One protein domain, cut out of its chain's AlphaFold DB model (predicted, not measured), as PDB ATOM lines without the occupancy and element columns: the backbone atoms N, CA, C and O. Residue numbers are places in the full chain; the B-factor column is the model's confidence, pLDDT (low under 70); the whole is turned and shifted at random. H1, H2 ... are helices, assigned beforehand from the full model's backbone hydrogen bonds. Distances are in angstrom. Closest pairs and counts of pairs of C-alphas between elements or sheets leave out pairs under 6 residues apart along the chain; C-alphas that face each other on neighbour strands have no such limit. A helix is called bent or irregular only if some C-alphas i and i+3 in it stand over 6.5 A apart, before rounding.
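What this domain is: This is residues 106 to 210 of the 211 residues of an uncharacterized protein of Methylocella tundrae (UniProt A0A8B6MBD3). Two helical hairpins cross: H1 and H2 lie side by side, and both run across the long helix H4, while H3 folds back beside the first part of H4. H4 makes the long axis and touches the other three helices; beyond its end, residues 191 to 210 loop out and fold back without a named element. The printed part has 105 residues with four named helices, H1 to H4 in chain order, and no named strand; the class is all helix. It is compact, with a radius of gyration of the C-alphas of 13.9 A and spans of 44 by 31 by 24 A.

How they stand to each other: H1, residues 110 to 123, and H2, residues 129 to 143, form a helical hairpin with a tight link: they touch at Leu 121 and Arg 129, the closest C-alphas at 6.0 A, at a shallow tilt of 7 degrees, opposite ways. H3, residues 153 to 165, and H4, residues 169 to 190, form another: they touch, the C-alphas of Ile 160 and Ala 172 being closest at 5.0 A, at a shallow tilt of 19 degrees, opposite ways. H4 is the hub. H1 touches it with residues 113 to 117 alone, about perpendicular at 87 degrees; the closest C-alphas, of Tyr 117 and Phe 182, are 7.0 A apart. H2 touches it with residues 132 to 136 alone, also about perpendicular at 87 degrees; the closest C-alphas, of Leu 136 and Ala 179, are 6.9 A apart. H2 and H3 are close but not clearly touching, and H1 and H3 are apart. Every O i to N i+4 pair is within hydrogen-bond range in H1 and H3, against 8 of 11 in H2 and 15 of 18 in H4.

Where its parts are: H1 begins at C-alpha 110 (-8.270, -19.216, 34.400) and is 19.9 A long; H2 measures 20.4 A and H3 18.2 A. H4 spans 31.2 A and ends at C-alpha 190 (-15.399, -9.914, 35.902). H2 and H4 are irregular: C-alphas 139 and 142 are 7.5 A apart, and C-alphas 185 and 188 are 7.1 A apart.

The domain as a whole: The two C-alphas farthest apart, of Gly 167 and Gly 195, are 44.2 A apart. The printed part has no cut, and no link between helices is long. Residues 106 to 107 and 188 to 210 have pLDDT under 70.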
ATOM      1  N   GLU A 106     -17.114 -22.002  33.591       60.22
ATOM      2  CA  GLU A 106     -16.619 -22.080  32.211       60.22
ATOM      3  C   GLU A 106     -16.137 -20.712  31.704       60.22
ATOM      4  O   GLU A 106     -15.076 -20.633  31.094       60.22
ATOM      5  N   THR A 107     -16.852 -19.626  32.009       66.06
ATOM      6  CA  THR A 107     -16.505 -18.263  31.557       66.06
ATOM      7  C   THR A 107     -15.545 -17.499  32.484       66.06
ATOM      8  O   THR A 107     -14.879 -16.574  32.025       66.06
ATOM      9  N   SER A 108     -15.436 -17.882  33.760       79.44
ATOM     10  CA  SER A 108     -14.537 -17.317  34.780       79.44
ATOM     11  C   SER A 108     -13.332 -18.211  35.085       79.44
ATOM     12  O   SER A 108     -12.549 -17.890  35.979       79.44
ATOM     13  N   SER A 109     -13.162 -19.329  34.371       88.75
ATOM     14  CA  SER A 109     -11.978 -20.175  34.525       88.75
ATOM     15  C   SER A 109     -10.710 -19.425  34.122       88.75
ATOM     16  O   SER A 109     -10.724 -18.582  33.222       88.75
ATOM     17  N   VAL A 110      -9.587 -19.767  34.761       89.31
ATOM     18  CA  VAL A 110      -8.270 -19.216  34.400       89.31
ATOM     19  C   VAL A 110      -7.981 -19.425  32.912       89.31
ATOM     20  O   VAL A 110      -7.527 -18.498  32.250       89.31
ATOM     21  N   GLY A 111      -8.288 -20.609  32.373       90.19
ATOM     22  CA  GLY A 111      -8.102 -20.920  30.956       90.19
ATOM     23  C   GLY A 111      -8.912 -20.016  30.031       90.19
ATOM     24  O   GLY A 111      -8.333 -19.362  29.171       90.19
ATOM     25  N   ALA A 112     -10.225 -19.909  30.251       88.31
ATOM     26  CA  ALA A 112     -11.083 -19.068  29.415       88.31
ATOM     27  C   ALA A 112     -10.680 -17.584  29.468       88.31
ATOM     28  O   ALA A 112     -10.776 -16.860  28.474       88.31
ATOM     29  N   LEU A 113     -10.206 -17.118  30.625       90.94
ATOM     30  CA  LEU A 113      -9.718 -15.751  30.781       90.94
ATOM     31  C   LEU A 113      -8.357 -15.534  30.110       90.94
ATOM     32  O   LEU A 113      -8.134 -14.447  29.576       90.94
ATOM     33  N   LEU A 114      -7.470 -16.535  30.095       92.88
ATOM     34  CA  LEU A 114      -6.205 -16.489  29.353       92.88
ATOM     35  C   LEU A 114      -6.441 -16.418  27.843       92.88
ATOM     36  O   LEU A 114      -5.832 -15.570  27.190       92.88
ATOM     37  N   ASP A 115      -7.371 -17.216  27.312       90.81
ATOM     38  CA  ASP A 115      -7.765 -17.159  25.897       90.81
ATOM     39  C   ASP A 115      -8.263 -15.750  25.538       90.81
ATOM     40  O   ASP A 115      -7.755 -15.096  24.624       90.81
ATOM     41  N   ARG A 116      -9.185 -15.215  26.351       88.50
ATOM     42  CA  ARG A 116      -9.720 -13.860  26.173       88.50
ATOM     43  C   ARG A 116      -8.641 -12.779  26.259       88.50
ATOM     44  O   ARG A 116      -8.701 -11.788  25.531       88.50
ATOM     45  N   TYR A 117      -7.685 -12.930  27.170       91.00
ATOM     46  CA  TYR A 117      -6.565 -12.004  27.290       91.00
ATOM     47  C   TYR A 117      -5.669 -12.058  26.045       91.00
ATOM     48  O   TYR A 117      -5.253 -11.012  25.548       91.00
ATOM     49  N   GLY A 118      -5.444 -13.248  25.483       91.56
ATOM     50  CA  GLY A 118      -4.761 -13.426  24.203       91.56
ATOM     51  C   GLY A 118      -5.449 -12.683  23.055       91.56
ATOM     52  O   GLY A 118      -4.781 -11.949  22.318       91.56
ATOM     53  N   ASP A 119      -6.774 -12.793  22.954       89.81
ATOM     54  CA  ASP A 119      -7.578 -12.070  21.958       89.81
ATOM     55  C   ASP A 119      -7.486 -10.547  22.124       89.81
ATOM     56  O   ASP A 119      -7.407  -9.800  21.144       89.81
ATOM     57  N   ASP A 120      -7.486 -10.058  23.365       88.56
ATOM     58  CA  ASP A 120      -7.343  -8.634  23.664       88.56
ATOM     59  C   ASP A 120      -5.948  -8.106  23.290       88.56
ATOM     60  O   ASP A 120      -5.836  -7.073  22.625       88.56
ATOM     61  N   LEU A 121      -4.882  -8.845  23.614       91.44
ATOM     62  CA  LEU A 121      -3.523  -8.519  23.174       91.44
ATOM     63  C   LEU A 121      -3.400  -8.524  21.644       91.44
ATOM     64  O   LEU A 121      -2.733  -7.654  21.078       91.44
ATOM     65  N   ALA A 122      -4.052  -9.472  20.966       91.12
ATOM     66  CA  ALA A 122      -4.095  -9.523  19.508       91.12
ATOM     67  C   ALA A 122      -4.789  -8.286  18.922       91.12
ATOM     68  O   ALA A 122      -4.235  -7.650  18.026       91.12
ATOM     69  N   ARG A 123      -5.943  -7.895  19.476       88.69
ATOM     70  CA  ARG A 123      -6.694  -6.703  19.055       88.69
ATOM     71  C   ARG A 123      -5.890  -5.412  19.218       88.69
ATOM     72  O   ARG A 123      -6.007  -4.515  18.393       88.69
ATOM     73  N   ARG A 124      -5.063  -5.323  20.263       88.62
ATOM     74  CA  ARG A 124      -4.181  -4.172  20.539       88.62
ATOM     75  C   ARG A 124      -2.899  -4.159  19.699       88.62
ATOM     76  O   ARG A 124      -2.111  -3.229  19.831       88.62
ATOM     77  N   GLY A 125      -2.655  -5.185  18.882       90.62
ATOM     78  CA  GLY A 125      -1.425  -5.300  18.097       90.62
ATOM     79  C   GLY A 125      -0.179  -5.582  18.944       90.62
ATOM     80  O   GLY A 125       0.929  -5.241  18.538       90.62
ATOM     81  N   TYR A 126      -0.328  -6.194  20.124       91.25
ATOM     82  CA  TYR A 126       0.811  -6.488  20.990       91.25
ATOM     83  C   TYR A 126       1.706  -7.570  20.366       91.25
ATOM     84  O   TYR A 126       1.306  -8.728  20.208       91.25
ATOM     85  N   VAL A 127       2.932  -7.178  20.016       87.06
ATOM     86  CA  VAL A 127       3.858  -7.974  19.191       87.06
ATOM     87  C   VAL A 127       4.307  -9.278  19.855       87.06
ATOM     88  O   VAL A 127       4.386 -10.309  19.198       87.06
ATOM     89  N   ASN A 128       4.494  -9.282  21.179       90.38
ATOM     90  CA  ASN A 128       5.000 -10.443  21.923       90.38
ATOM     91  C   ASN A 128       3.887 -11.285  22.568       90.38
ATOM     92  O   ASN A 128       4.129 -11.986  23.553       90.38
ATOM     93  N   ARG A 129       2.653 -11.211  22.049       92.00
ATOM     94  CA  ARG A 129       1.482 -11.842  22.688       92.00
ATOM     95  C   ARG A 129       1.633 -13.352  22.846       92.00
ATOM     96  O   ARG A 129       1.284 -13.878  23.891       92.00
ATOM     97  N   VAL A 130       2.210 -14.030  21.854       90.75
ATOM     98  CA  VAL A 130       2.377 -15.492  21.869       90.75
ATOM     99  C   VAL A 130       3.284 -15.910  23.026       90.75
ATOM    100  O   VAL A 130       2.924 -16.778  23.813       90.75
ATOM    101  N   THR A 131       4.419 -15.229  23.194       92.50
ATOM    102  CA  THR A 131       5.352 -15.483  24.298       92.50
ATOM    103  C   THR A 131       4.720 -15.190  25.659       92.50
ATOM    104  O   THR A 131       4.893 -15.980  26.585       92.50
ATOM    105  N   VAL A 132       3.965 -14.087  25.787       92.25
ATOM    106  CA  VAL A 132       3.236 -13.761  27.029       92.25
ATOM    107  C   VAL A 132       2.260 -14.877  27.388       92.25
ATOM    108  O   VAL A 132       2.308 -15.384  28.507       92.25
ATOM    109  N   ILE A 133       1.385 -15.245  26.449       94.38
ATOM    110  CA  ILE A 133       0.306 -16.201  26.693       94.38
ATOM    111  C   ILE A 133       0.877 -17.584  26.982       94.38
ATOM    112  O   ILE A 133       0.567 -18.131  28.032       94.38
ATOM    113  N   ASN A 134       1.804 -18.095  26.169       93.69
ATOM    114  CA  ASN A 134       2.426 -19.400  26.415       93.69
ATOM    115  C   ASN A 134       3.164 -19.440  27.764       93.69
ATOM    116  O   ASN A 134       3.116 -20.441  28.480       93.69
ATOM    117  N   GLY A 135       3.839 -18.345  28.136       92.69
ATOM    118  CA  GLY A 135       4.542 -18.233  29.414       92.69
ATOM    119  C   GLY A 135       3.605 -18.270  30.624       92.69
ATOM    120  O   GLY A 135       3.945 -18.900  31.634       92.69
ATOM    121  N   LEU A 136       2.436 -17.631  30.507       94.88
ATOM    122  CA  LEU A 136       1.366 -17.666  31.504       94.88
ATOM    123  C   LEU A 136       0.680 -19.034  31.546       94.88
ATOM    124  O   LEU A 136       0.565 -19.612  32.623       94.88
ATOM    125  N   GLU A 137       0.277 -19.577  30.397       94.00
ATOM    126  CA  GLU A 137      -0.397 -20.873  30.292       94.00
ATOM    127  C   GLU A 137       0.442 -22.004  30.878       94.00
ATOM    128  O   GLU A 137      -0.072 -22.801  31.659       94.00
ATOM    129  N   ALA A 138       1.741 -22.051  30.566       93.31
ATOM    130  CA  ALA A 138       2.628 -23.093  31.074       93.31
ATOM    131  C   ALA A 138       2.685 -23.117  32.610       93.31
ATOM    132  O   ALA A 138       2.733 -24.184  33.217       93.31
ATOM    133  N   ARG A 139       2.669 -21.942  33.249       93.81
ATOM    134  CA  ARG A 139       2.793 -21.805  34.709       93.81
ATOM    135  C   ARG A 139       1.453 -21.899  35.432       93.81
ATOM    136  O   ARG A 139       1.396 -22.402  36.548       93.81
ATOM    137  N   LEU A 140       0.377 -21.449  34.792       94.50
ATOM    138  CA  LEU A 140      -0.983 -21.506  35.325       94.50
ATOM    139  C   LEU A 140      -1.725 -22.797  34.955       94.50
ATOM    140  O   LEU A 140      -2.868 -22.974  35.373       94.50
ATOM    141  N   ALA A 141      -1.088 -23.724  34.232       92.19
ATOM    142  CA  ALA A 141      -1.664 -25.014  33.857       92.19
ATOM    143  C   ALA A 141      -2.343 -25.769  35.027       92.19
ATOM    144  O   ALA A 141      -3.470 -26.228  34.828       92.19
ATOM    145  N   PRO A 142      -1.776 -25.827  36.258       91.62
ATOM    146  CA  PRO A 142      -2.432 -26.487  37.398       91.62
ATOM    147  C   PRO A 142      -3.770 -25.853  37.816       91.62
ATOM    148  O   PRO A 142      -4.579 -26.479  38.503       91.62
ATOM    149  N   PHE A 143      -4.009 -24.609  37.407       90.94
ATOM    150  CA  PHE A 143      -5.170 -23.807  37.773       90.94
ATOM    151  C   PHE A 143      -6.120 -23.572  36.593       90.94
ATOM    152  O   PHE A 143      -7.147 -22.928  36.779       90.94
ATOM    153  N   LYS A 144      -5.833 -24.112  35.397       88.00
ATOM    154  CA  LYS A 144      -6.557 -23.784  34.154       88.00
ATOM    155  C   LYS A 144      -8.076 -23.991  34.257       88.00
ATOM    156  O   LYS A 144      -8.831 -23.170  33.746       88.00
ATOM    157  N   ALA A 145      -8.516 -25.040  34.957       86.06
ATOM    158  CA  ALA A 145      -9.932 -25.355  35.177       86.06
ATOM    159  C   ALA A 145     -10.543 -24.711  36.437       86.06
ATOM    160  O   ALA A 145     -11.748 -24.830  36.663       86.06
ATOM    161  N   ARG A 146      -9.735 -24.068  37.291       86.25
ATOM    162  CA  ARG A 146     -10.234 -23.414  38.505       86.25
ATOM    163  C   ARG A 146     -10.897 -22.087  38.154       86.25
ATOM    164  O   ARG A 146     -10.480 -21.402  37.220       86.25
ATOM    165  N   ASP A 147     -11.906 -21.721  38.940       84.50
ATOM    166  CA  ASP A 147     -12.495 -20.383  38.898       84.50
ATOM    167  C   ASP A 147     -11.451 -19.366  39.375       84.50
ATOM    168  O   ASP A 147     -10.822 -19.563  40.421       84.50
ATOM    169  N   ILE A 148     -11.282 -18.274  38.632       85.00
ATOM    170  CA  ILE A 148     -10.338 -17.201  38.949       85.00
ATOM    171  C   ILE A 148     -10.508 -16.644  40.369       85.00
ATOM    172  O   ILE A 148      -9.519 -16.258  40.983       85.00
ATOM    173  N   LYS A 149     -11.729 -16.655  40.928       80.94
ATOM    174  CA  LYS A 149     -12.009 -16.177  42.298       80.94
ATOM    175  C   LYS A 149     -11.399 -17.064  43.382       80.94
ATOM    176  O   LYS A 149     -11.240 -16.631  44.516       80.94
ATOM    177  N   THR A 150     -11.078 -18.308  43.036       82.88
ATOM    178  CA  THR A 150     -10.458 -19.278  43.948       82.88
ATOM    179  C   THR A 150      -8.937 -19.299  43.846       82.88
ATOM    180  O   THR A 150      -8.289 -19.937  44.670       82.88
ATOM    181  N   VAL A 151      -8.361 -18.614  42.851       85.25
ATOM    182  CA  VAL A 151      -6.910 -18.474  42.722       85.25
ATOM    183  C   VAL A 151      -6.443 -17.409  43.703       85.25
ATOM    184  O   VAL A 151      -6.810 -16.240  43.599       85.25
ATOM    185  N   SER A 152      -5.632 -17.822  44.668       84.50
ATOM    186  CA  SER A 152      -5.129 -16.961  45.732       84.50
ATOM    187  C   SER A 152      -3.737 -16.409  45.416       84.50
ATOM    188  O   SER A 152      -3.003 -16.926  44.572       84.50
ATOM    189  N   GLY A 153      -3.322 -15.376  46.154       80.06
ATOM    190  CA  GLY A 153      -1.937 -14.902  46.100       80.06
ATOM    191  C   GLY A 153      -0.917 -15.968  46.526       80.06
ATOM    192  O   GLY A 153       0.199 -15.964  46.017       80.06
ATOM    193  N   ALA A 154      -1.306 -16.907  47.398       83.50
ATOM    194  CA  ALA A 154      -0.452 -18.020  47.813       83.50
ATOM    195  C   ALA A 154      -0.200 -19.010  46.664       83.50
ATOM    196  O   ALA A 154       0.927 -19.471  46.500       83.50
ATOM    197  N   ASP A 155      -1.208 -19.275  45.822       89.00
ATOM    198  CA  ASP A 155      -1.045 -20.112  44.626       89.00
ATOM    199  C   ASP A 155      -0.023 -19.498  43.654       89.00
ATOM    200  O   ASP A 155       0.844 -20.192  43.125       89.00
ATOM    201  N   LEU A 156      -0.090 -18.178  43.449       90.25
ATOM    202  CA  LEU A 156       0.854 -17.454  42.590       90.25
ATOM    203  C   LEU A 156       2.261 -17.417  43.195       90.25
ATOM    204  O   LEU A 156       3.246 -17.591  42.475       90.25
ATOM    205  N   TRP A 157       2.358 -17.218  44.510       91.06
ATOM    206  CA  TRP A 157       3.630 -17.227  45.224       91.06
ATOM    207  C   TRP A 157       4.317 -18.591  45.149       91.06
ATOM    208  O   TRP A 157       5.513 -18.644  44.884       91.06
ATOM    209  N   ALA A 158       3.570 -19.690  45.271       93.12
ATOM    210  CA  ALA A 158       4.119 -21.039  45.150       93.12
ATOM    211  C   ALA A 158       4.785 -21.288  43.781       93.12
ATOM    212  O   ALA A 158       5.816 -21.955  43.705       93.12
ATOM    213  N   ILE A 159       4.247 -20.716  42.695       93.62
ATOM    214  CA  ILE A 159       4.883 -20.778  41.367       93.62
ATOM    215  C   ILE A 159       6.205 -19.997  41.360       93.62
ATOM    216  O   ILE A 159       7.206 -20.481  40.828       93.62
ATOM    217  N   ILE A 160       6.209 -18.784  41.923       93.00
ATOM    218  CA  ILE A 160       7.394 -17.914  41.993       93.00
ATOM    219  C   ILE A 160       8.498 -18.597  42.806       93.00
ATOM    220  O   ILE A 160       9.625 -18.719  42.329       93.00
ATOM    221  N   GLU A 161       8.158 -19.107  43.988       93.69
ATOM    222  CA  GLU A 161       9.078 -19.813  44.878       93.69
ATOM    223  C   GLU A 161       9.658 -21.066  44.206       93.69
ATOM    224  O   GLU A 161      10.866 -21.301  44.255       93.69
ATOM    225  N   ALA A 162       8.830 -21.841  43.494       93.81
ATOM    226  CA  ALA A 162       9.294 -23.011  42.754       93.81
ATOM    227  C   ALA A 162      10.320 -22.654  41.663       93.81
ATOM    228  O   ALA A 162      11.278 -23.401  41.460       93.81
ATOM    229  N   LEU A 163      10.150 -21.517  40.976       93.56
ATOM    230  CA  LEU A 163      11.100 -21.028  39.967       93.56
ATOM    231  C   LEU A 163      12.404 -20.532  40.600       93.56
ATOM    232  O   LEU A 163      13.484 -20.833  40.092       93.56
ATOM    233  N   GLN A 164      12.317 -19.819  41.720       93.62
ATOM    234  CA  GLN A 164      13.488 -19.347  42.461       93.62
ATOM    235  C   GLN A 164      14.313 -20.515  43.010       93.62
ATOM    236  O   GLN A 164      15.532 -20.529  42.871       93.62
ATOM    237  N   LYS A 165      13.661 -21.556  43.539       95.94
ATOM    238  CA  LYS A 165      14.336 -22.742  44.090       95.94
ATOM    239  C   LYS A 165      15.205 -23.485  43.068       95.94
ATOM    240  O   LYS A 165      16.157 -24.157  43.453       95.94
ATOM    241  N   VAL A 166      14.887 -23.376  41.778       94.75
ATOM    242  CA  VAL A 166      15.661 -23.987  40.682       94.75
ATOM    243  C   VAL A 166      16.609 -23.000  39.986       94.75
ATOM    244  O   VAL A 166      17.068 -23.290  38.881       94.75
ATOM    245  N   GLY A 167      16.885 -21.839  40.595       95.06
ATOM    246  CA  GLY A 167      17.810 -20.824  40.070       95.06
ATOM    247  C   GLY A 167      17.303 -20.112  38.813       95.06
ATOM    248  O   GLY A 167      18.078 -19.791  37.916       95.06
ATOM    249  N   LYS A 168      15.979 -19.961  38.672       94.50
ATOM    250  CA  LYS A 168      15.340 -19.283  37.532       94.50
ATOM    251  C   LYS A 168      14.717 -17.955  37.959       94.50
ATOM    252  O   LYS A 168      13.537 -17.710  37.705       94.50
ATOM    253  N   GLU A 169      15.504 -17.081  38.578       92.06
ATOM    254  CA  GLU A 169      15.043 -15.802  39.136       92.06
ATOM    255  C   GLU A 169      14.423 -14.899  38.063       92.06
ATOM    256  O   GLU A 169      13.323 -14.383  38.246       92.06
ATOM    257  N   GLY A 170      15.062 -14.785  36.892       90.31
ATOM    258  CA  GLY A 170      14.522 -13.989  35.784       90.31
ATOM    259  C   GLY A 170      13.177 -14.512  35.269       90.31
ATOM    260  O   GLY A 170      12.291 -13.735  34.926       90.31
ATOM    261  N   ALA A 171      12.977 -15.832  35.275       90.19
ATOM    262  CA  ALA A 171      11.719 -16.449  34.864       90.19
ATOM    263  C   ALA A 171      10.611 -16.298  35.921       90.19
ATOM    264  O   ALA A 171       9.429 -16.376  35.569       90.19
ATOM    265  N   ALA A 172      10.990 -16.143  37.193       90.88
ATOM    266  CA  ALA A 172      10.086 -15.869  38.301       90.88
ATOM    267  C   ALA A 172       9.584 -14.420  38.245       90.88
ATOM    268  O   ALA A 172       8.377 -14.190  38.330       90.88
ATOM    269  N   GLU A 173      10.487 -13.468  38.004       90.19
ATOM    270  CA  GLU A 173      10.138 -12.052  37.852       90.19
ATOM    271  C   GLU A 173       9.302 -11.800  36.590       90.19
ATOM    272  O   GLU A 173       8.262 -11.142  36.635       90.19
ATOM    273  N   ASP A 174       9.681 -12.421  35.471       89.69
ATOM    274  CA  ASP A 174       8.901 -12.371  34.233       89.69
ATOM    275  C   ASP A 174       7.467 -12.892  34.440       89.69
ATOM    276  O   ASP A 174       6.497 -12.269  33.998       89.69
ATOM    277  N   PHE A 175       7.307 -13.996  35.179       93.69
ATOM    278  CA  PHE A 175       5.986 -14.512  35.532       93.69
ATOM    279  C   PHE A 175       5.207 -13.551  36.430       93.69
ATOM    280  O   PHE A 175       4.047 -13.272  36.131       93.69
ATOM    281  N   ARG A 176       5.828 -13.022  37.492       90.25
ATOM    282  CA  ARG A 176       5.216 -12.059  38.422       90.25
ATOM    283  C   ARG A 176       4.645 -10.857  37.665       90.25
ATOM    284  O   ARG A 176       3.469 -10.524  37.822       90.25
ATOM    285  N   SER A 177       5.456 -10.269  36.786       88.12
ATOM    286  CA  SER A 177       5.089  -9.120  35.957       88.12
ATOM    287  C   SER A 177       3.920  -9.433  35.011       88.12
ATOM    288  O   SER A 177       2.899  -8.736  35.013       88.12
ATOM    289  N   ARG A 178       4.005 -10.533  34.249       90.94
ATOM    290  CA  ARG A 178       2.946 -10.928  33.302       90.94
ATOM    291  C   ARG A 178       1.655 -11.327  34.007       90.94
ATOM    292  O   ARG A 178       0.578 -10.967  33.535       90.94
ATOM    293  N   ALA A 179       1.744 -12.040  35.130       90.69
ATOM    294  CA  ALA A 179       0.584 -12.435  35.918       90.69
ATOM    295  C   ALA A 179      -0.149 -11.190  36.421       90.69
ATOM    296  O   ALA A 179      -1.356 -11.071  36.224       90.69
ATOM    297  N   ARG A 180       0.572 -10.202  36.965       87.88
ATOM    298  CA  ARG A 180      -0.023  -8.926  37.380       87.88
ATOM    299  C   ARG A 180      -0.764  -8.234  36.238       87.88
ATOM    300  O   ARG A 180      -1.900  -7.793  36.431       87.88
ATOM    301  N   ALA A 181      -0.148  -8.150  35.059       87.81
ATOM    302  CA  ALA A 181      -0.767  -7.539  33.887       87.81
ATOM    303  C   ALA A 181      -2.043  -8.284  33.461       87.81
ATOM    304  O   ALA A 181      -3.071  -7.648  33.224       87.81
ATOM    305  N   PHE A 182      -2.001  -9.618  33.435       90.94
ATOM    306  CA  PHE A 182      -3.151 -10.472  33.147       90.94
ATOM    307  C   PHE A 182      -4.298 -10.244  34.141       90.94
ATOM    308  O   PHE A 182      -5.395  -9.875  33.725       90.94
ATOM    309  N   PHE A 183      -4.041 -10.383  35.446       86.81
ATOM    310  CA  PHE A 183      -5.063 -10.211  36.485       86.81
ATOM    311  C   PHE A 183      -5.660  -8.800  36.484       86.81
ATOM    312  O   PHE A 183      -6.863  -8.645  36.664       86.81
ATOM    313  N   THR A 184      -4.854  -7.775  36.203       84.81
ATOM    314  CA  THR A 184      -5.344  -6.396  36.056       84.81
ATOM    315  C   THR A 184      -6.255  -6.254  34.833       84.81
ATOM    316  O   THR A 184      -7.323  -5.645  34.920       84.81
ATOM    317  N   ALA A 185      -5.865  -6.835  33.696       83.06
ATOM    318  CA  ALA A 185      -6.613  -6.738  32.445       83.06
ATOM    319  C   ALA A 185      -7.986  -7.423  32.506       83.06
ATOM    320  O   ALA A 185      -8.902  -7.005  31.798       83.06
ATOM    321  N   ILE A 186      -8.153  -8.440  33.358       82.19
ATOM    322  CA  ILE A 186      -9.417  -9.173  33.480       82.19
ATOM    323  C   ILE A 186     -10.413  -8.568  34.475       82.19
ATOM    324  O   ILE A 186     -11.585  -8.932  34.433       82.19
ATOM    325  N   ILE A 187     -10.013  -7.623  35.334       78.25
ATOM    326  CA  ILE A 187     -10.926  -7.003  36.315       78.25
ATOM    327  C   ILE A 187     -12.199  -6.438  35.651       78.25
ATOM    328  O   ILE A 187     -13.287  -6.815  36.082       78.25
ATOM    329  N   PRO A 188     -12.133  -5.631  34.567       69.88
ATOM    330  CA  PRO A 188     -13.332  -5.108  33.898       69.88
ATOM    331  C   PRO A 188     -14.238  -6.195  33.301       69.88
ATOM    332  O   PRO A 188     -15.423  -5.967  33.053       69.88
ATOM    333  N   TYR A 189     -13.677  -7.374  33.033       66.56
ATOM    334  CA  TYR A 189     -14.399  -8.512  32.482       66.56
ATOM    335  C   TYR A 189     -15.199  -9.258  33.538       66.56
ATOM    336  O   TYR A 189     -16.291  -9.720  33.225       66.56
ATOM    337  N   LEU A 190     -14.693  -9.321  34.768       64.50
ATOM    338  CA  LEU A 190     -15.399  -9.914  35.902       64.50
ATOM    339  C   LEU A 190     -16.582  -9.044  36.347       64.50
ATOM    340  O   LEU A 190     -17.604  -9.572  36.771       64.50
ATOM    341  N   THR A 191     -16.480  -7.726  36.163       56.62
ATOM    342  CA  THR A 191     -17.523  -6.739  36.487       56.62
ATOM    343  C   THR A 191     -18.775  -6.846  35.601       56.62
ATOM    344  O   THR A 191     -19.852  -6.431  36.010       56.62
ATOM    345  N   ASN A 192     -18.649  -7.402  34.390       47.75
ATOM    346  CA  ASN A 192     -19.706  -7.435  33.366       47.75
ATOM    347  C   ASN A 192     -20.273  -8.845  33.098       47.75
ATOM    348  O   ASN A 192     -20.920  -9.068  32.072       47.75
ATOM    349  N   LEU A 193     -20.017  -9.824  33.974       49.47
ATOM    350  CA  LEU A 193     -20.558 -11.176  33.810       49.47
ATOM    351  C   LEU A 193     -22.054 -11.210  34.184       49.47
ATOM    352  O   LEU A 193     -22.428 -10.750  35.265       49.47
ATOM    353  N   PRO A 194     -22.936 -11.765  33.325       37.59
ATOM    354  CA  PRO A 194     -24.363 -11.838  33.619       37.59
ATOM    355  C   PRO A 194     -24.614 -12.721  34.849       37.59
ATOM    356  O   PRO A 194     -24.337 -13.920  34.824       37.59
ATOM    357  N   GLY A 195     -25.172 -12.123  35.904       43.69
ATOM    358  CA  GLY A 195     -25.536 -12.804  37.154       43.69
ATOM    359  C   GLY A 195     -24.708 -12.412  38.378       43.69
ATOM    360  O   GLY A 195     -25.078 -12.808  39.481       43.69
ATOM    361  N   ASP A 196     -23.653 -11.610  38.223       42.16
ATOM    362  CA  ASP A 196     -22.888 -11.108  39.364       42.16
ATOM    363  C   ASP A 196     -23.460  -9.755  39.814       42.16
ATOM    364  O   ASP A 196     -23.144  -8.701  39.263       42.16
ATOM    365  N   GLY A 197     -24.310  -9.779  40.844       38.78
ATOM    366  CA  GLY A 197     -24.491  -8.624  41.723       38.78
ATOM    367  C   GLY A 197     -23.176  -8.381  42.460       38.78
ATOM    368  O   GLY A 197     -22.977  -8.882  43.559       38.78
ATOM    369  N   ILE A 198     -22.235  -7.719  41.796       41.03
ATOM    370  CA  ILE A 198     -20.937  -7.361  42.361       41.03
ATOM    371  C   ILE A 198     -21.086  -6.168  43.311       41.03
ATOM    372  O   ILE A 198     -21.035  -5.012  42.889       41.03
ATOM    373  N   ASP A 199     -21.184  -6.436  44.608       38.34
ATOM    374  CA  ASP A 199     -20.757  -5.449  45.595       38.34
ATOM    375  C   ASP A 199     -19.230  -5.306  45.511       38.34
ATOM    376  O   ASP A 199     -18.488  -6.281  45.383       38.34
ATOM    377  N   GLY A 200     -18.736  -4.067  45.553       37.53
ATOM    378  CA  GLY A 200     -17.331  -3.721  45.301       37.53
ATOM    379  C   GLY A 200     -16.285  -4.319  46.259       37.53
ATOM    380  O   GLY A 200     -15.108  -3.992  46.100       37.53
ATOM    381  N   CYS A 201     -16.685  -5.167  47.216       36.53
ATOM    382  CA  CYS A 201     -15.824  -5.815  48.211       36.53
ATOM    383  C   CYS A 201     -15.151  -7.118  47.734       36.53
ATOM    384  O   CYS A 201     -14.061  -7.412  48.212       36.53
ATOM    385  N   ASP A 202     -15.703  -7.851  46.759       41.81
ATOM    386  CA  ASP A 202     -15.168  -9.165  46.327       41.81
ATOM    387  C   ASP A 202     -14.161  -9.077  45.165       41.81
ATOM    388  O   ASP A 202     -13.982 -10.011  44.374       41.81
ATOM    389  N   ARG A 203     -13.499  -7.925  45.007       46.56
ATOM    390  CA  ARG A 203     -12.457  -7.772  43.986       46.56
ATOM    391  C   ARG A 203     -11.250  -8.618  44.388       46.56
ATOM    392  O   ARG A 203     -10.784  -8.472  45.517       46.56
ATOM    393  N   PRO A 204     -10.685  -9.436  43.484       45.66
ATOM    394  CA  PRO A 204      -9.431 -10.108  43.769       45.66
ATOM    395  C   PRO A 204      -8.331  -9.047  43.912       45.66
ATOM    396  O   PRO A 204      -7.821  -8.495  42.938       45.66
ATOM    397  N   HIS A 205      -8.024  -8.703  45.160       44.88
ATOM    398  CA  HIS A 205      -6.932  -7.822  45.531       44.88
ATOM    399  C   HIS A 205      -5.707  -8.707  45.758       44.88
ATOM    400  O   HIS A 205      -5.682  -9.507  46.692       44.88
ATOM    401  N   PHE A 206      -4.701  -8.589  44.889       52.16
ATOM    402  CA  PHE A 206      -3.442  -9.332  44.991       52.16
ATOM    403  C   PHE A 206      -2.324  -8.403  45.489       52.16
ATOM    404  O   PHE A 206      -1.507  -7.945  44.689       52.16
ATOM    405  N   PRO A 207      -2.255  -8.108  46.803       43.19
ATOM    406  CA  PRO A 207      -1.242  -7.212  47.362       43.19
ATOM    407  C   PRO A 207       0.182  -7.757  47.178       43.19
ATOM    408  O   PRO A 207       1.132  -6.987  47.129       43.19
ATOM    409  N   LEU A 208       0.335  -9.073  46.998       41.03
ATOM    410  CA  LEU A 208       1.629  -9.744  46.836       41.03
ATOM    411  C   LEU A 208       2.308  -9.513  45.475       41.03
ATOM    412  O   LEU A 208       3.456  -9.915  45.309       41.03
ATOM    413  N   LEU A 209       1.632  -8.873  44.516       44.16
ATOM    414  CA  LEU A 209       2.219  -8.448  43.235       44.16
ATOM    415  C   LEU A 209       2.588  -6.957  43.231       44.16
ATOM    416  O   LEU A 209       3.058  -6.438  42.218       44.16
ATOM    417  N   SER A 210       2.367  -6.268  44.352       44.16
ATOM    418  CA  SER A 210       2.662  -4.855  44.559       44.16
ATOM    419  C   SER A 210       4.010  -4.701  45.252       44.16
ATOM    420  O   SER A 210       4.049  -4.391  46.431       44.16
TER     421      SER A 210